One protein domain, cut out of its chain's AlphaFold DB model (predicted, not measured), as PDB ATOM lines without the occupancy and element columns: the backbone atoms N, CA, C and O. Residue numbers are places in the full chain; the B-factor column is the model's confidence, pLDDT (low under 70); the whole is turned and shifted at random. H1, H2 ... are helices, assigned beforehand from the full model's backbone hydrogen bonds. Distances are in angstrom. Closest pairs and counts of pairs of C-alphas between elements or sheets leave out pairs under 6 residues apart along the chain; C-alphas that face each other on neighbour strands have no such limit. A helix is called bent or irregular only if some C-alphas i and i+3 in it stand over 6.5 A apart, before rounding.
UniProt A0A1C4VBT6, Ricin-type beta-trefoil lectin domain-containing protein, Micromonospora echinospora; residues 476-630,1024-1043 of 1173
ATOM      1  N   ARG A 476     221.763 176.064 219.282       41.94
ATOM      2  CA  ARG A 476     220.794 176.142 220.380       41.94
ATOM      3  C   ARG A 476     221.394 176.837 221.607       41.94
ATOM      4  O   ARG A 476     220.690 177.622 222.212       41.94
ATOM      5  N   SER A 477     222.700 176.711 221.881       31.86
ATOM      6  CA  SER A 477     223.345 177.440 222.993       31.86
ATOM      7  C   SER A 477     223.307 178.967 222.820       31.86
ATOM      8  O   SER A 477     223.133 179.695 223.794       31.86
ATOM      9  N   LEU A 478     223.406 179.475 221.583       38.59
ATOM     10  CA  LEU A 478     223.380 180.915 221.294       38.59
ATOM     11  C   LEU A 478     221.949 181.480 221.312       38.59
ATOM     12  O   LEU A 478     221.732 182.555 221.875       38.59
ATOM     13  N   GLN A 479     220.977 180.747 220.749       46.94
ATOM     14  CA  GLN A 479     219.546 181.076 220.861       46.94
ATOM     15  C   GLN A 479     219.070 180.996 222.314       46.94
ATOM     16  O   GLN A 479     218.421 181.922 222.789       46.94
ATOM     17  N   GLU A 480     219.423 179.926 223.033       48.44
ATOM     18  CA  GLU A 480     219.107 179.748 224.448       48.44
ATOM     19  C   GLU A 480     219.766 180.821 225.284       48.44
ATOM     20  O   GLU A 480     219.100 181.333 226.159       48.44
ATOM     21  N   THR A 481     221.009 181.232 225.031       52.25
ATOM     22  CA  THR A 481     221.632 182.295 225.834       52.25
ATOM     23  C   THR A 481     220.845 183.601 225.721       52.25
ATOM     24  O   THR A 481     220.480 184.178 226.742       52.25
ATOM     25  N   GLN A 482     220.515 184.050 224.506       55.72
ATOM     26  CA  GLN A 482     219.757 185.294 224.313       55.72
ATOM     27  C   GLN A 482     218.297 185.171 224.780       55.72
ATOM     28  O   GLN A 482     217.782 186.062 225.450       55.72
ATOM     29  N   VAL A 483     217.628 184.047 224.500       60.47
ATOM     30  CA  VAL A 483     216.257 183.786 224.974       60.47
ATOM     31  C   VAL A 483     216.220 183.587 226.488       60.47
ATOM     32  O   VAL A 483     215.263 184.003 227.120       60.47
ATOM     33  N   THR A 484     217.250 183.007 227.099       63.56
ATOM     34  CA  THR A 484     217.382 182.848 228.558       63.56
ATOM     35  C   THR A 484     217.680 184.180 229.221       63.56
ATOM     36  O   THR A 484     217.125 184.447 230.278       63.56
ATOM     37  N   GLN A 485     218.481 185.051 228.602       67.31
ATOM     38  CA  GLN A 485     218.655 186.432 229.060       67.31
ATOM     39  C   GLN A 485     217.332 187.198 229.000       67.31
ATOM     40  O   GLN A 485     216.952 187.828 229.983       67.31
ATOM     41  N   LEU A 486     216.591 187.085 227.895       66.25
ATOM     42  CA  LEU A 486     215.273 187.700 227.735       66.25
ATOM     43  C   LEU A 486     214.255 187.143 228.742       66.25
ATOM     44  O   LEU A 486     213.576 187.908 229.421       66.25
ATOM     45  N   LYS A 487     214.178 185.818 228.895       62.16
ATOM     46  CA  LYS A 487     213.342 185.150 229.904       62.16
ATOM     47  C   LYS A 487     213.756 185.550 231.312       62.16
ATOM     48  O   LYS A 487     212.894 185.779 232.143       62.16
ATOM     49  N   GLY A 488     215.053 185.657 231.584       64.00
ATOM     50  CA  GLY A 488     215.599 186.121 232.855       64.00
ATOM     51  C   GLY A 488     215.187 187.558 233.151       64.00
ATOM     52  O   GLY A 488     214.714 187.830 234.248       64.00
ATOM     53  N   LEU A 489     215.272 188.447 232.160       71.44
ATOM     54  CA  LEU A 489     214.802 189.827 232.252       71.44
ATOM     55  C   LEU A 489     213.293 189.885 232.534       71.44
ATOM     56  O   LEU A 489     212.883 190.538 233.489       71.44
ATOM     57  N   ILE A 490     212.479 189.163 231.755       65.50
ATOM     58  CA  ILE A 490     211.023 189.066 231.953       65.50
ATOM     59  C   ILE A 490     210.726 188.530 233.352       65.50
ATOM     60  O   ILE A 490     209.977 189.142 234.102       65.50
ATOM     61  N   ASN A 491     211.366 187.433 233.745       64.75
ATOM     62  CA  ASN A 491     211.174 186.834 235.054       64.75
ATOM     63  C   ASN A 491     211.608 187.776 236.174       64.75
ATOM     64  O   ASN A 491     210.955 187.808 237.199       64.75
ATOM     65  N   GLN A 492     212.676 188.550 236.038       70.12
ATOM     66  CA  GLN A 492     213.089 189.459 237.106       70.12
ATOM     67  C   GLN A 492     212.187 190.690 237.203       70.12
ATOM     68  O   GLN A 492     211.964 191.183 238.304       70.12
ATOM     69  N   ARG A 493     211.689 191.201 236.073       73.75
ATOM     70  CA  ARG A 493     211.086 192.538 235.991       73.75
ATOM     71  C   ARG A 493     209.564 192.532 235.859       73.75
ATOM     72  O   ARG A 493     208.919 193.439 236.379       73.75
ATOM     73  N   VAL A 494     208.976 191.512 235.239       64.75
ATOM     74  CA  VAL A 494     207.517 191.344 235.193       64.75
ATOM     75  C   VAL A 494     207.021 190.829 236.544       64.75
ATOM     76  O   VAL A 494     207.577 189.898 237.128       64.75
ATOM     77  N   SER A 495     205.964 191.457 237.053       62.16
ATOM     78  CA  SER A 495     205.408 191.262 238.397       62.16
ATOM     79  C   SER A 495     206.397 191.591 239.529       62.16
ATOM     80  O   SER A 495     206.305 191.020 240.616       62.16
ATOM     81  N   HIS A 496     207.341 192.517 239.307       64.88
ATOM     82  CA  HIS A 496     208.362 192.894 240.297       64.88
ATOM     83  C   HIS A 496     207.761 193.354 241.631       64.88
ATOM     84  O   HIS A 496     208.221 192.924 242.683       64.88
ATOM     85  N   ALA A 497     206.711 194.181 241.602       60.59
ATOM     86  CA  ALA A 497     206.064 194.703 242.810       60.59
ATOM     87  C   ALA A 497     205.450 193.597 243.688       60.59
ATOM     88  O   ALA A 497     205.504 193.685 244.910       60.59
ATOM     89  N   ALA A 498     204.922 192.535 243.072       56.28
ATOM     90  CA  ALA A 498     204.382 191.384 243.792       56.28
ATOM     91  C   ALA A 498     205.485 190.519 244.430       56.28
ATOM     92  O   ALA A 498     205.261 189.883 245.455       56.28
ATOM     93  N   ARG A 499     206.685 190.489 243.832       62.47
ATOM     94  CA  ARG A 499     207.812 189.658 244.297       62.47
ATOM     95  C   ARG A 499     208.732 190.376 245.276       62.47
ATOM     96  O   ARG A 499     209.269 189.741 246.176       62.47
ATOM     97  N   TYR A 500     208.902 191.680 245.099       66.25
ATOM     98  CA  TYR A 500     209.801 192.517 245.886       66.25
ATOM     99  C   TYR A 500     209.079 193.796 246.342       66.25
ATOM    100  O   TYR A 500     209.429 194.895 245.902       66.25
ATOM    101  N   PRO A 501     208.059 193.678 247.214       56.34
ATOM    102  CA  PRO A 501     207.237 194.814 247.638       56.34
ATOM    103  C   PRO A 501     208.031 195.908 248.368       56.34
ATOM    104  O   PRO A 501     207.622 197.065 248.363       56.34
ATOM    105  N   GLU A 502     209.183 195.569 248.956       59.34
ATOM    106  CA  GLU A 502     210.042 196.524 249.672       59.34
ATOM    107  C   GLU A 502     211.006 197.301 248.767       59.34
ATOM    108  O   GLU A 502     211.532 198.341 249.162       59.34
ATOM    109  N   THR A 503     211.225 196.834 247.537       72.50
ATOM    110  CA  THR A 503     212.096 197.493 246.558       72.50
ATOM    111  C   THR A 503     211.290 197.777 245.293       72.50
ATOM    112  O   THR A 503     211.261 196.947 244.382       72.50
ATOM    113  N   PRO A 504     210.583 198.916 245.222       65.56
ATOM    114  CA  PRO A 504     209.836 199.279 244.029       65.56
ATOM    115  C   PRO A 504     210.785 199.507 242.848       65.56
ATOM    116  O   PRO A 504     211.892 200.020 243.006       65.56
ATOM    117  N   LEU A 505     210.331 199.127 241.653       69.31
ATOM    118  CA  LEU A 505     211.087 199.298 240.416       69.31
ATOM    119  C   LEU A 505     211.356 200.790 240.160       69.31
ATOM    120  O   LEU A 505     210.434 201.606 240.228       69.31
ATOM    121  N   THR A 506     212.598 201.155 239.846       80.12
ATOM    122  CA  THR A 506     212.944 202.547 239.518       80.12
ATOM    123  C   THR A 506     212.607 202.897 238.064       80.12
ATOM    124  O   THR A 506     212.457 202.021 237.209       80.12
ATOM    125  N   TRP A 507     212.525 204.198 237.757       75.38
ATOM    126  CA  TRP A 507     212.307 204.684 236.389       75.38
ATOM    127  C   TRP A 507     213.375 204.189 235.404       75.38
ATOM    128  O   TRP A 507     213.035 203.707 234.326       75.38
ATOM    129  N   GLU A 508     214.654 204.266 235.780       77.12
ATOM    130  CA  GLU A 508     215.763 203.839 234.918       77.12
ATOM    131  C   GLU A 508     215.721 202.330 234.645       77.12
ATOM    132  O   GLU A 508     215.918 201.892 233.512       77.12
ATOM    133  N   GLU A 509     215.385 201.520 235.653       81.94
ATOM    134  CA  GLU A 509     215.236 200.073 235.482       81.94
ATOM    135  C   GLU A 509     214.037 199.706 234.607       81.94
ATOM    136  O   GLU A 509     214.138 198.810 233.765       81.94
ATOM    137  N   TYR A 510     212.909 200.401 234.779       82.12
ATOM    138  CA  TYR A 510     211.743 200.244 233.917       82.12
ATOM    139  C   TYR A 510     212.089 200.587 232.467       82.12
ATOM    140  O   TYR A 510     211.873 199.770 231.569       82.12
ATOM    141  N   LYS A 511     212.674 201.769 232.240       82.62
ATOM    142  CA  LYS A 511     213.047 202.262 230.914       82.62
ATOM    143  C   LYS A 511     214.008 201.299 230.214       82.62
ATOM    144  O   LYS A 511     213.714 200.871 229.101       82.62
ATOM    145  N   ALA A 512     215.083 200.888 230.885       84.69
ATOM    146  CA  ALA A 512     216.050 199.940 230.334       84.69
ATOM    147  C   ALA A 512     215.407 198.585 229.984       84.69
ATOM    148  O   ALA A 512     215.709 197.998 228.945       84.69
ATOM    149  N   THR A 513     214.483 198.098 230.820       86.44
ATOM    150  CA  THR A 513     213.751 196.847 230.567       86.44
ATOM    151  C   THR A 513     212.871 196.963 229.323       86.44
ATOM    152  O   THR A 513     212.892 196.088 228.459       86.44
ATOM    153  N   VAL A 514     212.111 198.052 229.208       85.50
ATOM    154  CA  VAL A 514     211.207 198.304 228.081       85.50
ATOM    155  C   VAL A 514     211.974 198.500 226.769       85.50
ATOM    156  O   VAL A 514     211.572 197.951 225.744       85.50
ATOM    157  N   GLU A 515     213.104 199.210 226.790       86.00
ATOM    158  CA  GLU A 515     213.986 199.380 225.626       86.00
ATOM    159  C   GLU A 515     214.619 198.050 225.179       86.00
ATOM    160  O   GLU A 515     214.684 197.763 223.978       86.00
ATOM    161  N   ALA A 516     215.024 197.199 226.129       86.56
ATOM    162  CA  ALA A 516     215.542 195.866 225.838       86.56
ATOM    163  C   ALA A 516     214.468 194.956 225.214       86.56
ATOM    164  O   ALA A 516     214.736 194.290 224.214       86.56
ATOM    165  N   LEU A 517     213.243 194.972 225.749       86.62
ATOM    166  CA  LEU A 517     212.106 194.222 225.200       86.62
ATOM    167  C   LEU A 517     211.721 194.714 223.800       86.62
ATOM    168  O   LEU A 517     211.488 193.897 222.912       86.62
ATOM    169  N   ASN A 518     211.718 196.033 223.574       87.62
ATOM    170  CA  ASN A 518     211.497 196.604 222.245       87.62
ATOM    171  C   ASN A 518     212.561 196.118 221.253       87.62
ATOM    172  O   ASN A 518     212.222 195.593 220.197       87.62
ATOM    173  N   THR A 519     213.840 196.213 221.621       86.94
ATOM    174  CA  THR A 519     214.964 195.763 220.785       86.94
ATOM    175  C   THR A 519     214.876 194.268 220.465       86.94
ATOM    176  O   THR A 519     215.112 193.863 219.321       86.94
ATOM    177  N   ALA A 520     214.503 193.446 221.450       83.38
ATOM    178  CA  ALA A 520     214.307 192.013 221.270       83.38
ATOM    179  C   ALA A 520     213.161 191.716 220.288       83.38
ATOM    180  O   ALA A 520     213.332 190.963 219.326       83.38
ATOM    181  N   ALA A 521     212.011 192.375 220.471       85.12
ATOM    182  CA  ALA A 521     210.840 192.194 219.621       85.12
ATOM    183  C   ALA A 521     211.047 192.733 218.196       85.12
ATOM    184  O   ALA A 521     210.571 192.122 217.240       85.12
ATOM    185  N   SER A 522     211.744 193.856 218.012       87.00
ATOM    186  CA  SER A 522     211.783 194.571 216.730       87.00
ATOM    187  C   SER A 522     213.022 194.282 215.876       87.00
ATOM    188  O   SER A 522     212.887 194.151 214.652       87.00
ATOM    189  N   LEU A 523     214.209 194.190 216.487       84.56
ATOM    190  CA  LEU A 523     215.497 194.047 215.798       84.56
ATOM    191  C   LEU A 523     216.056 192.629 215.921       84.56
ATOM    192  O   LEU A 523     216.341 192.004 214.899       84.56
ATOM    193  N   GLN A 524     216.201 192.106 217.143       83.19
ATOM    194  CA  GLN A 524     216.829 190.794 217.360       83.19
ATOM    195  C   GLN A 524     215.985 189.667 216.767       83.19
ATOM    196  O   GLN A 524     216.529 188.785 216.108       83.19
ATOM    197  N   SER A 525     214.657 189.750 216.890       81.94
ATOM    198  CA  SER A 525     213.714 188.793 216.301       81.94
ATOM    199  C   SER A 525     213.885 188.580 214.792       81.94
ATOM    200  O   SER A 525     213.495 187.532 214.291       81.94
ATOM    201  N   LYS A 526     214.460 189.545 214.059       82.75
ATOM    202  CA  LYS A 526     214.683 189.499 212.601       82.75
ATOM    203  C   LYS A 526     216.064 188.969 212.202       82.75
ATOM    204  O   LYS A 526     216.347 188.854 211.008       82.75
ATOM    205  N   ALA A 527     216.942 188.746 213.174       75.12
ATOM    206  CA  ALA A 527     218.341 188.422 212.955       75.12
ATOM    207  C   ALA A 527     218.649 186.961 213.304       75.12
ATOM    208  O   ALA A 527     217.918 186.280 214.030       75.12
ATOM    209  N   ALA A 528     219.792 186.480 212.809       62.81
ATOM    210  CA  ALA A 528     220.382 185.260 213.334       62.81
ATOM    211  C   ALA A 528     220.679 185.446 214.841       62.81
ATOM    212  O   ALA A 528     221.139 186.518 215.237       62.81
ATOM    213  N   PRO A 529     220.445 184.429 215.684       64.94
ATOM    214  CA  PRO A 529     220.172 183.049 215.304       64.94
ATOM    215  C   PRO A 529     218.679 182.689 215.197       64.94
ATOM    216  O   PRO A 529     218.390 181.517 215.040       64.94
ATOM    217  N   PHE A 530     217.718 183.609 215.284       64.88
ATOM    218  CA  PHE A 530     216.290 183.245 215.383       64.88
ATOM    219  C   PHE A 530     215.605 182.962 214.047       64.88
ATOM    220  O   PHE A 530     214.635 182.208 213.995       64.88
ATOM    221  N   THR A 531     216.106 183.554 212.966       71.56
ATOM    222  CA  THR A 531     215.525 183.406 211.627       71.56
ATOM    223  C   THR A 531     216.412 182.576 210.712       71.56
ATOM    224  O   THR A 531     217.632 182.768 210.695       71.56
ATOM    225  N   ALA A 532     215.793 181.744 209.877       72.56
ATOM    226  CA  ALA A 532     216.481 181.001 208.829       72.56
ATOM    227  C   ALA A 532     217.184 181.931 207.825       72.56
ATOM    228  O   ALA A 532     216.631 182.945 207.384       72.56
ATOM    229  N   GLY A 533     218.415 181.570 207.454       71.12
ATOM    230  CA  GLY A 533     219.172 182.249 206.406       71.12
ATOM    231  C   GLY A 533     218.715 181.847 205.000       71.12
ATOM    232  O   GLY A 533     218.028 180.851 204.813       71.12
ATOM    233  N   LEU A 534     219.138 182.605 203.985       79.31
ATOM    234  CA  LEU A 534     218.847 182.307 202.570       79.31
ATOM    235  C   LEU A 534     219.956 181.489 201.875       79.31
ATOM    236  O   LEU A 534     219.887 181.258 200.672       79.31
ATOM    237  N   GLY A 535     221.010 181.113 202.608       73.25
ATOM    238  CA  GLY A 535     222.195 180.452 202.048       73.25
ATOM    239  C   GLY A 535     222.028 178.953 201.789       73.25
ATOM    240  O   GLY A 535     222.716 178.419 200.924       73.25
ATOM    241  N   ASP A 536     221.123 178.281 202.505       76.00
ATOM    242  CA  ASP A 536     220.843 176.856 202.310       76.00
ATOM    243  C   ASP A 536     219.581 176.685 201.450       76.00
ATOM    244  O   ASP A 536     218.497 177.080 201.887       76.00
ATOM    245  N   PRO A 537     219.682 176.110 200.236       77.62
ATOM    246  CA  PRO A 537     218.530 175.923 199.364       77.62
ATOM    247  C   PRO A 537     217.589 174.807 199.838       77.62
ATOM    248  O   PRO A 537     216.469 174.729 199.331       77.62
ATOM    249  N   ASN A 538     217.996 173.942 200.776       79.06
ATOM    250  CA  ASN A 538     217.173 172.833 201.243       79.06
ATOM    251  C   ASN A 538     216.167 173.294 202.321       79.06
ATOM    252  O   ASN A 538     216.573 173.688 203.423       79.06
ATOM    253  N   PRO A 539     214.848 173.199 202.062       80.81
ATOM    254  CA  PRO A 539     213.840 173.601 203.039       80.81
ATOM    255  C   PRO A 539     213.851 172.732 204.293       80.81
ATOM    256  O   PRO A 539     213.528 173.229 205.363       80.81
ATOM    257  N   GLU A 540     214.258 171.466 204.196       75.31
ATOM    258  CA  GLU A 540     214.307 170.546 205.341       75.31
ATOM    259  C   GLU A 540     215.332 170.993 206.388       75.31
ATOM    260  O   GLU A 540     215.065 170.907 207.583       75.31
ATOM    261  N   ASN A 541     216.479 171.514 205.943       72.75
ATOM    262  CA  ASN A 541     217.537 171.999 206.826       72.75
ATOM    263  C   ASN A 541     217.083 173.260 207.572       72.75
ATOM    264  O   ASN A 541     217.229 173.348 208.790       72.75
ATOM    265  N   ASN A 542     216.472 174.208 206.854       74.62
ATOM    266  CA  ASN A 542     215.957 175.443 207.445       74.62
ATOM    267  C   ASN A 542     214.777 175.171 208.390       74.62
ATOM    268  O   ASN A 542     214.781 175.623 209.531       74.62
ATOM    269  N   LEU A 543     213.802 174.368 207.960       73.12
ATOM    270  CA  LEU A 543     212.650 174.001 208.787       73.12
ATOM    271  C   LEU A 543     213.051 173.136 209.987       73.12
ATOM    272  O   LEU A 543     212.463 173.279 211.054       73.12
ATOM    273  N   GLY A 544     214.063 172.277 209.848       63.72
ATOM    274  CA  GLY A 544     214.614 171.501 210.957       63.72
ATOM    275  C   GLY A 544     215.393 172.347 211.965       63.72
ATOM    276  O   GLY A 544     215.322 172.078 213.157       63.72
ATOM    277  N   ALA A 545     216.111 173.379 211.518       64.31
ATOM    278  CA  ALA A 545     216.913 174.228 212.399       64.31
ATOM    279  C   ALA A 545     216.112 175.363 213.065       64.31
ATOM    280  O   ALA A 545     216.411 175.729 214.199       64.31
ATOM    281  N   PHE A 546     215.110 175.921 212.376       68.44
ATOM    282  CA  PHE A 546     214.397 177.134 212.804       68.44
ATOM    283  C   PHE A 546     212.874 176.953 212.927       68.44
ATOM    284  O   PHE A 546     212.169 177.897 213.285       68.44
ATOM    285  N   GLY A 547     212.335 175.775 212.599       68.31
ATOM    286  CA  GLY A 547     210.889 175.558 212.527       68.31
ATOM    287  C   GLY A 547     210.225 176.371 211.409       68.31
ATOM    288  O   GLY A 547     210.863 177.147 210.695       68.31
ATOM    289  N   TYR A 548     208.910 176.221 211.243       73.69
ATOM    290  CA  TYR A 548     208.159 176.984 210.235       73.69
ATOM    291  C   TYR A 548     208.039 178.474 210.603       73.69
ATOM    292  O   TYR A 548     208.105 179.328 209.721       73.69
ATOM    293  N   GLN A 549     207.945 178.801 211.896       72.50
ATOM    294  CA  GLN A 549     207.831 180.180 212.384       72.50
ATOM    295  C   GLN A 549     209.138 180.982 212.276       72.50
ATOM    296  O   GLN A 549     209.095 182.165 211.945       72.50
ATOM    297  N   GLY A 550     210.299 180.356 212.499       74.88
ATOM    298  CA  GLY A 550     211.607 180.981 212.259       74.88
ATOM    299  C   GLY A 550     212.012 180.996 210.779       74.88
ATOM    300  O   GLY A 550     212.926 181.721 210.388       74.88
ATOM    301  N   SER A 551     211.312 180.239 209.928       83.44
ATOM    302  CA  SER A 551     211.613 180.116 208.495       83.44
ATOM    303  C   SER A 551     210.746 180.984 207.583       83.44
ATOM    304  O   SER A 551     210.850 180.842 206.372       83.44
ATOM    305  N   ILE A 552     209.918 181.906 208.094       87.56
ATOM    306  CA  ILE A 552     208.977 182.679 207.254       87.56
ATOM    307  C   ILE A 552     209.691 183.421 206.113       87.56
ATOM    308  O   ILE A 552     209.245 183.367 204.964       87.56
ATOM    309  N   ARG A 553     210.826 184.074 206.399       87.00
ATOM    310  CA  ARG A 553     211.625 184.766 205.374       87.00
ATOM    311  C   ARG A 553     212.143 183.796 204.309       87.00
ATOM    312  O   ARG A 553     212.014 184.073 203.120       87.00
ATOM    313  N   TYR A 554     212.688 182.661 204.742       87.12
ATOM    314  CA  TYR A 554     213.159 181.600 203.855       87.12
ATOM    315  C   TYR A 554     212.018 181.031 202.998       87.12
ATOM    316  O   TYR A 554     212.151 180.937 201.785       87.12
ATOM    317  N   LEU A 555     210.868 180.717 203.599       90.69
ATOM    318  CA  LEU A 555     209.690 180.194 202.906       90.69
ATOM    319  C   LEU A 555     209.096 181.208 201.924       90.69
ATOM    320  O   LEU A 555     208.560 180.815 200.893       90.69
ATOM    321  N   THR A 556     209.210 182.504 202.205       89.50
ATOM    322  CA  THR A 556     208.817 183.551 201.253       89.50
ATOM    323  C   THR A 556     209.696 183.502 200.005       89.50
ATOM    324  O   THR A 556     209.175 183.367 198.902       89.50
ATOM    325  N   ASP A 557     211.022 183.513 200.172       87.75
ATOM    326  CA  ASP A 557     211.976 183.410 199.057       87.75
ATOM    327  C   ASP A 557     211.842 182.074 198.304       87.75
ATOM    328  O   ASP A 557     211.813 182.038 197.071       87.75
ATOM    329  N   TYR A 558     211.665 180.968 199.033       90.31
ATOM    330  CA  TYR A 558     211.441 179.650 198.449       90.31
ATOM    331  C   TYR A 558     210.171 179.622 197.594       90.31
ATOM    332  O   TYR A 558     210.195 179.066 196.493       90.31
ATOM    333  N   ALA A 559     209.079 180.233 198.065       90.38
ATOM    334  CA  ALA A 559     207.827 180.289 197.325       90.38
ATOM    335  C   ALA A 559     207.948 181.131 196.049       90.38
ATOM    336  O   ALA A 559     207.431 180.734 195.004       90.38
ATOM    337  N   GLU A 560     208.656 182.261 196.116       87.75
ATOM    338  CA  GLU A 560     208.887 183.143 194.966       87.75
ATOM    339  C   GLU A 560     209.725 182.452 193.883       87.75
ATOM    340  O   GLU A 560     209.381 182.493 192.703       87.75
ATOM    341  N   ARG A 561     210.794 181.750 194.279       86.94
ATOM    342  CA  ARG A 561     211.703 181.082 193.335       86.94
ATOM    343  C   ARG A 561     211.170 179.755 192.808       86.94
ATOM    344  O   ARG A 561     211.420 179.414 191.656       86.94
ATOM    345  N   ASN A 562     210.475 178.987 193.650       88.62
ATOM    346  CA  ASN A 562     210.152 177.588 193.360       88.62
ATOM    347  C   ASN A 562     208.653 177.301 193.283       88.62
ATOM    348  O   ASN A 562     208.287 176.318 192.641       88.62
ATOM    349  N   LEU A 563     207.772 178.108 193.890       89.31
ATOM    350  CA  LEU A 563     206.339 177.792 194.031       89.31
ATOM    351  C   LEU A 563     205.389 178.798 193.355       89.31
ATOM    352  O   LEU A 563     204.189 178.761 193.608       89.31
ATOM    353  N   ASN A 564     205.897 179.644 192.456       86.25
ATOM    354  CA  ASN A 564     205.121 180.636 191.697       86.25
ATOM    355  C   ASN A 564     204.407 181.683 192.576       86.25
ATOM    356  O   ASN A 564     203.361 182.206 192.187       86.25
ATOM    357  N   LEU A 565     204.960 182.019 193.744       85.00
ATOM    358  CA  LEU A 565     204.502 183.198 194.474       85.00
ATOM    359  C   LEU A 565     204.991 184.464 193.739       85.00
ATOM    360  O   LEU A 565     206.185 184.559 193.454       85.00
ATOM    361  N   PRO A 566     204.126 185.447 193.426       78.00
ATOM    362  CA  PRO A 566     204.572 186.695 192.812       78.00
ATOM    363  C   PRO A 566     205.594 187.407 193.713       78.00
ATOM    364  O   PRO A 566     205.353 187.475 194.924       78.00
ATOM    365  N   PRO A 567     206.702 187.951 193.173       72.12
ATOM    366  CA  PRO A 567     207.700 188.647 193.980       72.12
ATOM    367  C   PRO A 567     207.083 189.869 194.663       72.12
ATOM    368  O   PRO A 567     206.260 190.578 194.076       72.12
ATOM    369  N   GLY A 568     207.489 190.138 195.904       67.94
ATOM    370  CA  GLY A 568     207.106 191.378 196.574       67.94
ATOM    371  C   GLY A 568     207.693 192.567 195.814       67.94
ATOM    372  O   GLY A 568     208.888 192.568 195.523       67.94
ATOM    373  N   THR A 569     206.887 193.576 195.475       61.88
ATOM    374  CA  THR A 569     207.387 194.782 194.796       61.88
ATOM    375  C   THR A 569     207.104 196.039 195.604       61.88
ATOM    376  O   THR A 569     206.063 196.168 196.243       61.88
ATOM    377  N   SER A 570     208.047 196.978 195.565       49.66
ATOM    378  CA  SER A 570     207.866 198.352 196.027       49.66
ATOM    379  C   SER A 570     208.141 199.253 194.832       49.66
ATOM    380  O   SER A 570     209.247 199.237 194.296       49.66
ATOM    381  N   ASN A 571     207.133 200.000 194.373       49.62
ATOM    382  CA  ASN A 571     207.207 200.841 193.168       49.62
ATOM    383  C   ASN A 571     207.671 200.086 191.904       49.62
ATOM    384  O   ASN A 571     208.446 200.610 191.108       49.62
ATOM    385  N   GLY A 572     207.232 198.835 191.729       45.47
ATOM    386  CA  GLY A 572     207.579 198.016 190.559       45.47
ATOM    387  C   GLY A 572     208.978 197.386 190.589       45.47
ATOM    388  O   GLY A 572     209.327 196.662 189.661       45.47
ATOM    389  N   VAL A 573     209.763 197.603 191.651       47.53
ATOM    390  CA  VAL A 573     211.064 196.948 191.853       47.53
ATOM    391  C   VAL A 573     210.895 195.747 192.791       47.53
ATOM    392  O   VAL A 573     210.287 195.916 193.854       47.53
ATOM    393  N   PRO A 574     211.426 194.554 192.450       57.09
ATOM    394  CA  PRO A 574     211.458 193.412 193.359       57.09
ATOM    395  C   PRO A 574     212.191 193.771 194.652       57.09
ATOM    396  O   PRO A 574     213.361 194.157 194.634       57.09
ATOM    397  N   VAL A 575     211.505 193.649 195.783       59.09
ATOM    398  CA  VAL A 575     212.109 193.816 197.104       59.09
ATOM    399  C   VAL A 575     212.700 192.466 197.495       59.09
ATOM    400  O   VAL A 575     212.028 191.444 197.369       59.09
ATOM    401  N   GLN A 576     213.945 192.436 197.982       60.84
ATOM    402  CA  GLN A 576     214.442 191.235 198.662       60.84
ATOM    403  C   GLN A 576     213.470 190.862 199.781       60.84
ATOM    404  O   GLN A 576     212.987 191.763 200.469       60.84
ATOM    405  N   ALA A 577     213.217 189.561 199.981       61.75
ATOM    406  CA  ALA A 577     212.337 189.080 201.043       61.75
ATOM    407  C   ALA A 577     212.649 189.836 202.352       61.75
ATOM    408  O   ALA A 577     213.771 189.696 202.875       61.75
ATOM    409  N   PRO A 578     211.717 190.688 202.834       64.50
ATOM    410  CA  PRO A 578     211.993 191.591 203.939       64.50
ATOM    411  C   PRO A 578     212.369 190.776 205.173       64.50
ATOM    412  O   PRO A 578     211.989 189.613 205.308       64.50
ATOM    413  N   ALA A 579     213.156 191.358 206.073       76.69
ATOM    414  CA  ALA A 579     213.502 190.677 207.310       76.69
ATOM    415  C   ALA A 579     212.230 190.491 208.159       76.69
ATOM    416  O   ALA A 579     211.705 191.455 208.720       76.69
ATOM    417  N   VAL A 580     211.713 189.259 208.202       86.50
ATOM    418  CA  VAL A 580     210.515 188.897 208.968       86.50
ATOM    419  C   VAL A 580     210.944 188.399 210.348       86.50
ATOM    420  O   VAL A 580     211.801 187.515 210.407       86.50
ATOM    421  N   PRO A 581     210.375 188.935 211.440       85.12
ATOM    422  CA  PRO A 581     210.621 188.421 212.781       85.12
ATOM    423  C   PRO A 581     210.290 186.931 212.918       85.12
ATOM    424  O   PRO A 581     209.266 186.470 212.413       85.12
ATOM    425  N   ALA A 582     211.106 186.196 213.670       77.94
ATOM    426  CA  ALA A 582     210.731 184.889 214.190       77.94
ATOM    427  C   ALA A 582     209.554 185.054 215.164       77.94
ATOM    428  O   ALA A 582     209.656 185.796 216.145       77.94
ATOM    429  N   VAL A 583     208.443 184.367 214.884       74.88
ATOM    430  CA  VAL A 583     207.165 184.567 215.596       74.88
ATOM    431  C   VAL A 583     207.314 184.329 217.094       74.88
ATOM    432  O   VAL A 583     206.918 185.189 217.873       74.88
ATOM    433  N   GLU A 584     207.939 183.224 217.503       69.50
ATOM    434  CA  GLU A 584     208.107 182.875 218.922       69.50
ATOM    435  C   GLU A 584     208.913 183.928 219.691       69.50
ATOM    436  O   GLU A 584     208.525 184.346 220.781       69.50
ATOM    437  N   HIS A 585     210.022 184.393 219.108       72.25
ATOM    438  CA  HIS A 585     210.885 185.384 219.748       72.25
ATOM    439  C   HIS A 585     210.193 186.747 219.849       72.25
ATOM    440  O   HIS A 585     210.252 187.397 220.894       72.25
ATOM    441  N   TRP A 586     209.495 187.162 218.784       83.62
ATOM    442  CA  TRP A 586     208.679 188.374 218.801       83.62
ATOM    443  C   TRP A 586     207.570 188.273 219.850       83.62
ATOM    444  O   TRP A 586     207.454 189.179 220.669       83.62
ATOM    445  N   MET A 587     206.808 187.171 219.880       71.69
ATOM    446  CA  MET A 587     205.710 186.976 220.832       71.69
ATOM    447  C   MET A 587     206.203 187.044 222.275       71.69
ATOM    448  O   MET A 587     205.606 187.746 223.082       71.69
ATOM    449  N   LEU A 588     207.315 186.380 222.597       67.00
ATOM    450  CA  LEU A 588     207.888 186.392 223.943       67.00
ATOM    451  C   LEU A 588     208.265 187.812 224.404       67.00
ATOM    452  O   LEU A 588     207.899 188.230 225.503       67.00
ATOM    453  N   ALA A 589     208.987 188.561 223.568       77.38
ATOM    454  CA  ALA A 589     209.411 189.920 223.895       77.38
ATOM    455  C   ALA A 589     208.227 190.906 223.942       77.38
ATOM    456  O   ALA A 589     208.145 191.740 224.844       77.38
ATOM    457  N   ALA A 590     207.293 190.786 222.998       79.19
ATOM    458  CA  ALA A 590     206.099 191.619 222.899       79.19
ATOM    459  C   ALA A 590     205.118 191.370 224.062       79.19
ATOM    460  O   ALA A 590     204.533 192.315 224.589       79.19
ATOM    461  N   GLU A 591     204.996 190.124 224.526       70.25
ATOM    462  CA  GLU A 591     204.213 189.770 225.714       70.25
ATOM    463  C   GLU A 591     204.843 190.356 226.985       70.25
ATOM    464  O   GLU A 591     204.155 191.004 227.776       70.25
ATOM    465  N   GLY A 592     206.165 190.226 227.149       72.81
ATOM    466  CA  GLY A 592     206.894 190.873 228.244       72.81
ATOM    467  C   GLY A 592     206.699 192.393 228.253       72.81
ATOM    468  O   GLY A 592     206.431 192.980 229.301       72.81
ATOM    469  N   TYR A 593     206.759 193.027 227.078       83.94
ATOM    470  CA  TYR A 593     206.503 194.459 226.912       83.94
ATOM    471  C   TYR A 593     205.086 194.843 227.363       83.94
ATOM    472  O   TYR A 593     204.924 195.752 228.181       83.94
ATOM    473  N   LYS A 594     204.066 194.125 226.871       76.12
ATOM    474  CA  LYS A 594     202.651 194.345 227.212       76.12
ATOM    475  C   LYS A 594     202.441 194.350 228.728       76.12
ATOM    476  O   LYS A 594     201.810 195.265 229.256       76.12
ATOM    477  N   HIS A 595     203.000 193.364 229.433       71.38
ATOM    478  CA  HIS A 595     202.868 193.270 230.888       71.38
ATOM    479  C   HIS A 595     203.612 194.383 231.632       71.38
ATOM    480  O   HIS A 595     203.059 194.938 232.580       71.38
ATOM    481  N   MET A 596     204.818 194.760 231.194       78.12
ATOM    482  CA  MET A 596     205.556 195.873 231.806       78.12
ATOM    483  C   MET A 596     204.759 197.179 231.747       78.12
ATOM    484  O   MET A 596     204.648 197.867 232.765       78.12
ATOM    485  N   VAL A 597     204.163 197.477 230.588       75.00
ATOM    486  CA  VAL A 597     203.308 198.655 230.386       75.00
ATOM    487  C   VAL A 597     202.065 198.598 231.273       75.00
ATOM    488  O   VAL A 597     201.746 199.583 231.937       75.00
ATOM    489  N   ALA A 598     201.389 197.447 231.324       66.94
ATOM    490  CA  ALA A 598     200.166 197.282 232.104       66.94
ATOM    491  C   ALA A 598     200.397 197.416 233.622       66.94
ATOM    492  O   ALA A 598     199.589 198.028 234.315       66.94
ATOM    493  N   GLN A 599     201.506 196.879 234.141       69.56
ATOM    494  CA  GLN A 599     201.815 196.872 235.577       69.56
ATOM    495  C   GLN A 599     202.398 198.194 236.092       69.56
ATOM    496  O   GLN A 599     202.333 198.466 237.289       69.56
ATOM    497  N   ASN A 600     202.975 199.019 235.211       71.31
ATOM    498  CA  ASN A 600     203.651 200.262 235.591       71.31
ATOM    499  C   ASN A 600     203.120 201.470 234.795       71.31
ATOM    500  O   ASN A 600     203.901 202.163 234.131       71.31
ATOM    501  N   PRO A 601     201.807 201.764 234.857       66.94
ATOM    502  CA  PRO A 601     201.188 202.818 234.052       66.94
ATOM    503  C   PRO A 601     201.818 204.200 234.295       66.94
ATOM    504  O   PRO A 601     201.965 204.986 233.362       66.94
ATOM    505  N   GLN A 602     202.276 204.474 235.523       65.75
ATOM    506  CA  GLN A 602     202.951 205.721 235.897       65.75
ATOM    507  C   GLN A 602     204.271 205.955 235.153       65.75
ATOM    508  O   GLN A 602     204.631 207.102 234.890       65.75
ATOM    509  N   PHE A 603     204.998 204.886 234.820       72.75
ATOM    510  CA  PHE A 603     206.234 204.965 234.047       72.75
ATOM    511  C   PHE A 603     205.933 204.900 232.550       72.75
ATOM    512  O   PHE A 603     206.473 205.680 231.771       72.75
ATOM    513  N   ALA A 604     205.005 204.039 232.135       67.38
ATOM    514  CA  ALA A 604     204.586 203.938 230.743       67.38
ATOM    515  C   ALA A 604     204.114 205.282 230.149       67.38
ATOM    516  O   ALA A 604     204.419 205.563 228.995       67.38
ATOM    517  N   ALA A 605     203.459 206.144 230.936       63.25
ATOM    518  CA  ALA A 605     203.050 207.483 230.501       63.25
ATOM    519  C   ALA A 605     204.219 208.461 230.228       63.25
ATOM    520  O   ALA A 605     204.032 209.454 229.529       63.25
ATOM    521  N   GLN A 606     205.411 208.206 230.780       61.78
ATOM    522  CA  GLN A 606     206.583 209.090 230.684       61.78
ATOM    523  C   GLN A 606     207.533 208.714 229.538       61.78
ATOM    524  O   GLN A 606     208.341 209.535 229.104       61.78
ATOM    525  N   VAL A 607     207.466 207.473 229.043       59.47
ATOM    526  CA  VAL A 607     208.260 207.041 227.887       59.47
ATOM    527  C   VAL A 607     207.584 207.586 226.632       59.47
ATOM    528  O   VAL A 607     206.370 207.470 226.480       59.47
ATOM    529  N   ASN A 608     208.350 208.132 225.683       59.22
ATOM    530  CA  ASN A 608     207.842 208.313 224.323       59.22
ATOM    531  C   ASN A 608     207.749 206.910 223.698       59.22
ATOM    532  O   ASN A 608     208.712 206.423 223.112       59.22
ATOM    533  N   LEU A 609     206.660 206.200 224.004       55.25
ATOM    534  CA  LEU A 609     206.521 204.756 223.811       55.25
ATOM    535  C   LEU A 609     206.838 204.385 222.348       55.25
ATOM    536  O   LEU A 609     206.081 204.727 221.442       55.25
ATOM    537  N   THR A 610     207.954 203.684 222.110       56.78
ATOM    538  CA  THR A 610     208.427 203.226 220.784       56.78
ATOM    539  C   THR A 610     207.642 202.011 220.280       56.78
ATOM    540  O   THR A 610     208.175 201.079 219.684       56.78
ATOM    541  N   THR A 611     206.336 201.987 220.519       67.12
ATOM    542  CA  THR A 611     205.464 200.834 220.254       67.12
ATOM    543  C   THR A 611     205.197 200.608 218.784       67.12
ATOM    544  O   THR A 611     204.921 199.482 218.366       67.12
ATOM    545  N   GLY A 612     205.390 201.655 217.981       76.75
ATOM    546  CA  GLY A 612     205.376 201.564 216.530       76.75
ATOM    547  C   GLY A 612     206.312 200.479 215.997       76.75
ATOM    548  O   GLY A 612     205.943 199.803 215.045       76.75
ATOM    549  N   GLU A 613     207.470 200.234 216.620       84.62
ATOM    550  CA  GLU A 613     208.438 199.244 216.127       84.62
ATOM    551  C   GLU A 613     208.017 197.796 216.420       84.62
ATOM    552  O   GLU A 613     208.113 196.941 215.536       84.62
ATOM    553  N   ILE A 614     207.504 197.520 217.626       87.50
ATOM    554  CA  ILE A 614     206.972 196.195 218.002       87.50
ATOM    555  C   ILE A 614     205.744 195.859 217.154       87.50
ATOM    556  O   ILE A 614     205.642 194.751 216.617       87.50
ATOM    557  N   LEU A 615     204.832 196.824 216.997       88.38
ATOM    558  CA  LEU A 615     203.630 196.670 216.183       88.38
ATOM    559  C   LEU A 615     203.976 196.519 214.697       88.38
ATOM    560  O   LEU A 615     203.403 195.656 214.036       88.38
ATOM    561  N   ALA A 616     204.948 197.275 214.175       88.25
ATOM    562  CA  ALA A 616     205.426 197.117 212.801       88.25
ATOM    563  C   ALA A 616     206.082 195.745 212.575       88.25
ATOM    564  O   ALA A 616     205.907 195.145 211.516       88.25
ATOM    565  N   ALA A 617     206.807 195.213 213.564       88.81
ATOM    566  CA  ALA A 617     207.360 193.863 213.508       88.81
ATOM    567  C   ALA A 617     206.249 192.792 213.456       88.81
ATOM    568  O   ALA A 617     206.295 191.910 212.598       88.81
ATOM    569  N   GLY A 618     205.208 192.916 214.287       88.94
ATOM    570  CA  GLY A 618     204.031 192.038 214.238       88.94
ATOM    571  C   GLY A 618     203.272 192.134 212.910       88.94
ATOM    572  O   GLY A 618     202.921 191.121 212.305       88.94
ATOM    573  N   GLN A 619     203.096 193.349 212.384       89.38
ATOM    574  CA  GLN A 619     202.497 193.578 211.067       89.38
ATOM    575  C   GLN A 619     203.333 192.978 209.932       89.38
ATOM    576  O   GLN A 619     202.763 192.459 208.971       89.38
ATOM    577  N   ALA A 620     204.665 193.005 210.034       88.81
ATOM    578  CA  ALA A 620     205.545 192.369 209.058       88.81
ATOM    579  C   ALA A 620     205.368 190.842 209.045       88.81
ATOM    580  O   ALA A 620     205.326 190.263 207.959       88.81
ATOM    581  N   ILE A 621     205.190 190.203 210.215       88.25
ATOM    582  CA  ILE A 621     204.825 188.777 210.303       88.25
ATOM    583  C   ILE A 621     203.513 188.533 209.551       88.25
ATOM    584  O   ILE A 621     203.487 187.718 208.629       88.25
ATOM    585  N   GLN A 622     202.447 189.266 209.900       88.81
ATOM    586  CA  GLN A 622     201.128 189.075 209.285       88.81
ATOM    587  C   GLN A 622     201.154 189.286 207.772       88.81
ATOM    588  O   GLN A 622     200.597 188.496 207.016       88.81
ATOM    589  N   THR A 623     201.841 190.332 207.319       87.69
ATOM    590  CA  THR A 623     201.973 190.643 205.893       87.69
ATOM    591  C   THR A 623     202.699 189.525 205.152       87.69
ATOM    592  O   THR A 623     202.260 189.128 204.077       87.69
ATOM    593  N   ALA A 624     203.779 188.983 205.721       87.38
ATOM    594  CA  ALA A 624     204.529 187.904 205.091       87.38
ATOM    595  C   ALA A 624     203.695 186.621 204.957       87.38
ATOM    596  O   ALA A 624     203.661 186.033 203.880       87.38
ATOM    597  N   VAL A 625     202.985 186.212 206.013       89.31
ATOM    598  CA  VAL A 625     202.205 184.963 205.986       89.31
ATOM    599  C   VAL A 625     200.928 185.073 205.148       89.31
ATOM    600  O   VAL A 625     200.563 184.108 204.480       89.31
ATOM    601  N   ARG A 626     200.295 186.255 205.093       88.38
ATOM    602  CA  ARG A 626     199.120 186.531 204.240       88.38
ATOM    603  C   ARG A 626     199.397 186.341 202.758       88.38
ATOM    604  O   ARG A 626     198.506 185.954 202.011       88.38
ATOM    605  N   ARG A 627     200.637 186.576 202.320       87.44
ATOM    606  CA  ARG A 627     201.030 186.315 200.928       87.44
ATOM    607  C   ARG A 627     200.886 184.842 200.562       87.44
ATOM    608  O   ARG A 627     200.653 184.541 199.400       87.44
ATOM    609  N   PHE A 628     201.007 183.926 201.524       90.88
ATOM    610  CA  PHE A 628     200.877 182.500 201.244       90.88
ATOM    611  C   PHE A 628     199.440 182.118 200.887       90.88
ATOM    612  O   PHE A 628     199.261 181.332 199.965       90.88
ATOM    613  N   SER A 629     198.438 182.685 201.565       89.88
ATOM    614  CA  SER A 629     197.001 182.417 201.366       89.88
ATOM    615  C   SER A 629     196.293 183.347 200.393       89.88
ATOM    616  O   SER A 629     195.084 183.215 200.206       89.88
ATOM    617  N   GLN A 630     197.022 184.258 199.747       88.00
ATOM    618  CA  GLN A 630     196.433 185.196 198.804       88.00
ATOM    619  C   GLN A 630     195.739 184.444 197.645       88.00
ATOM    620  O   GLN A 630     196.407 183.680 196.935       88.00
ATOM    621  N   GLY A1024     196.015 184.982 208.702       79.94
ATOM    622  CA  GLY A1024     197.171 185.382 209.500       79.94
ATOM    623  C   GLY A1024     197.241 184.644 210.822       79.94
ATOM    624  O   GLY A1024     196.298 183.956 211.197       79.94
ATOM    625  N   ILE A1025     198.352 184.791 211.541       76.25
ATOM    626  CA  ILE A1025     198.567 184.099 212.817       76.25
ATOM    627  C   ILE A1025     197.700 184.777 213.892       76.25
ATOM    628  O   ILE A1025     197.998 185.920 214.255       76.25
ATOM    629  N   PRO A1026     196.656 184.128 214.440       70.12
ATOM    630  CA  PRO A1026     195.675 184.808 215.296       70.12
ATOM    631  C   PRO A1026     196.294 185.370 216.573       70.12
ATOM    632  O   PRO A1026     196.026 186.514 216.938       70.12
ATOM    633  N   ALA A1027     197.219 184.617 217.170       63.28
ATOM    634  CA  ALA A1027     197.947 185.030 218.364       63.28
ATOM    635  C   ALA A1027     198.795 186.303 218.158       63.28
ATOM    636  O   ALA A1027     198.975 187.081 219.093       63.28
ATOM    637  N   VAL A1028     199.295 186.551 216.941       73.12
ATOM    638  CA  VAL A1028     200.060 187.768 216.620       73.12
ATOM    639  C   VAL A1028     199.134 188.986 216.561       73.12
ATOM    640  O   VAL A1028     199.470 190.035 217.110       73.12
ATOM    641  N   ASP A1029     197.948 188.850 215.958       73.00
ATOM    642  CA  ASP A1029     196.936 189.919 215.945       73.00
ATOM    643  C   ASP A1029     196.418 190.229 217.351       73.00
ATOM    644  O   ASP A1029     196.317 191.400 217.721       73.00
ATOM    645  N   GLU A1030     196.133 189.192 218.138       63.97
ATOM    646  CA  GLU A1030     195.666 189.321 219.518       63.97
ATOM    647  C   GLU A1030     196.695 190.049 220.390       63.97
ATOM    648  O   GLU A1030     196.357 191.000 221.094       63.97
ATOM    649  N   LEU A1031     197.971 189.669 220.296       66.38
ATOM    650  CA  LEU A1031     199.033 190.313 221.059       66.38
ATOM    651  C   LEU A1031     199.230 191.779 220.651       66.38
ATOM    652  O   LEU A1031     199.331 192.655 221.511       66.38
ATOM    653  N   MET A1032     199.209 192.082 219.349       79.62
ATOM    654  CA  MET A1032     199.253 193.472 218.882       79.62
ATOM    655  C   MET A1032     198.075 194.299 219.417       79.62
ATOM    656  O   MET A1032     198.269 195.460 219.775       79.62
ATOM    657  N   GLN A1033     196.865 193.731 219.486       68.75
ATOM    658  CA  GLN A1033     195.709 194.400 220.097       68.75
ATOM    659  C   GLN A1033     195.913 194.608 221.603       68.75
ATOM    660  O   GLN A1033     195.716 195.718 222.094       68.75
ATOM    661  N   GLY A1034     196.380 193.587 222.325       63.22
ATOM    662  CA  GLY A1034     196.663 193.677 223.758       63.22
ATOM    663  C   GLY A1034     197.685 194.763 224.105       63.22
ATOM    664  O   GLY A1034     197.492 195.497 225.072       63.22
ATOM    665  N   ILE A1035     198.726 194.929 223.283       73.69
ATOM    666  CA  ILE A1035     199.723 196.005 223.424       73.69
ATOM    667  C   ILE A1035     199.073 197.384 223.263       73.69
ATOM    668  O   ILE A1035     199.252 198.244 224.125       73.69
ATOM    669  N   ARG A1036     198.252 197.582 222.220       72.56
ATOM    670  CA  ARG A1036     197.540 198.854 222.002       72.56
ATOM    671  C   ARG A1036     196.631 199.207 223.175       72.56
ATOM    672  O   ARG A1036     196.591 200.366 223.580       72.56
ATOM    673  N   ILE A1037     195.915 198.223 223.726       63.62
ATOM    674  CA  ILE A1037     195.034 198.444 224.878       63.62
ATOM    675  C   ILE A1037     195.861 198.794 226.118       63.62
ATOM    676  O   ILE A1037     195.547 199.779 226.781       63.62
ATOM    677  N   ALA A1038     196.927 198.044 226.415       66.31
ATOM    678  CA  ALA A1038     197.799 198.318 227.558       66.31
ATOM    679  C   ALA A1038     198.387 199.738 227.498       66.31
ATOM    680  O   ALA A1038     198.365 200.465 228.490       66.31
ATOM    681  N   GLU A1039     198.833 200.178 226.323       70.81
ATOM    682  CA  GLU A1039     199.304 201.546 226.122       70.81
ATOM    683  C   GLU A1039     198.210 202.592 226.260       70.81
ATOM    684  O   GLU A1039     198.453 203.646 226.839       70.81
ATOM    685  N   ALA A1040     197.024 202.346 225.701       64.94
ATOM    686  CA  ALA A1040     195.912 203.276 225.819       64.94
ATOM    687  C   ALA A1040     195.509 203.435 227.292       64.94
ATOM    688  O   ALA A1040     195.310 204.555 227.751       64.94
ATOM    689  N   VAL A1041     195.466 202.340 228.056       59.97
ATOM    690  CA  VAL A1041     195.233 202.358 229.511       59.97
ATOM    691  C   VAL A1041     196.347 203.112 230.241       59.97
ATOM    692  O   VAL A1041     196.055 203.909 231.127       59.97
ATOM    693  N   ALA A1042     197.611 202.918 229.863       63.91
ATOM    694  CA  ALA A1042     198.741 203.620 230.467       63.91
ATOM    695  C   ALA A1042     198.753 205.129 230.160       63.91
ATOM    696  O   ALA A1042     198.978 205.933 231.061       63.91
ATOM    697  N   LYS A1043     198.479 205.521 228.908       61.88
ATOM    698  CA  LYS A1043     198.423 206.924 228.459       61.88
ATOM    699  C   LYS A1043     197.219 207.666 229.039       61.88
ATOM    700  O   LYS A1043     197.336 208.840 229.371       61.88
TER     701      LYS A1043
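AT A GLANCE: This is residues 476 to 630 and 1024 to 1043 of the 1173 residues of the protein "Ricin-type beta-trefoil lectin domain-containing protein" of Micromonospora echinospora (UniProt A0A1C4VBT6). Five helices, H1, H3, H6, H8 and H9, form an elongated up-and-down bundle with H6 in the middle, each running against the one before it in the chain. H4 and H5 sit at one end of this bundle, and the short H2 and H7 lie toward the other. The printed part has 175 residues with nine named helices, H1 to H9 in chain order, and no named strand; the class is all helix. The whole is compact, with a radius of gyration of the C-alphas of 17.8 A, and spans 59 by 37 by 24 A.

HOW THE PARTS SIT: H8, residues 611 to 629, touches H9, residues 1026 to 1043, at a shallow tilt of 20 degrees, opposite ways, through residues 615 to 622 and 1028 to 1032 alone; the closest C-alphas, Leu 615 and Met 1032, are 6.1 A apart. The hub is H6, residues 583 to 599, which touches five helices. It touches H9 at 24 degrees, the same way, with the C-alphas of Lys 594 and Ile 1035 closest at 5.1 A. H3, residues 507 to 522, touches H6 at 25 degrees, opposite ways, closest at the C-alphas of Ala 521 and Trp 586, 4.5 A. H1, residues 476 to 493, touches H6 at 11 degrees, the same way, closest at the C-alphas of Ile 490 and Gly 592, 5.8 A. H1 is apart from H8 and H9. H4, residues 539 to 550, touches H6 only at their ends, closest at the C-alphas of Gln 549 and Val 583, 5.5 A. H5, residues 552 to 562, touches residues 621 to 625 of H8 alone, closest at the C-alphas of Ile 552 and Ala 624, 7.2 A. H7, residues 601 to 604, touches residues 1039 to 1043 of H9 alone, with the C-alphas of Pro 601 and Ala 1042 closest at 4.4 A. H2, residues 496 to 499, touches no helix. Every O i to N i+4 pair is within hydrogen-bond range in H1, H3, H5, H6 and H9, against 6 of 8 in H4 and 13 of 15 in H8; H2 and H7 are too short for such a pair.

IN THESE COORDINATES: H1 begins at C-alpha 476 (220.794, 176.142, 220.380) and is 24.6 A long. H3 measures 22.1 A, H6 24.1 A and H8 27.7 A. H4 is irregular, with C-alphas 545 and 548 9.4 A apart. H9, 25.9 A, ends at C-alpha 1043 (198.423, 206.924, 228.459).

THE WHOLE: The C-alphas farthest apart, Glu 502 and Asn 564, are 60.3 A apart. Residues 631 to 1023 are not printed, and C-alphas 630 and 1024 are 10.7 A apart across the cut. The links H3 to H4 and H5 to H6 are long. Mean pLDDT of the printed part is 73.0, with 69 residues under 70, among them 476 to 488 and 568 to 578.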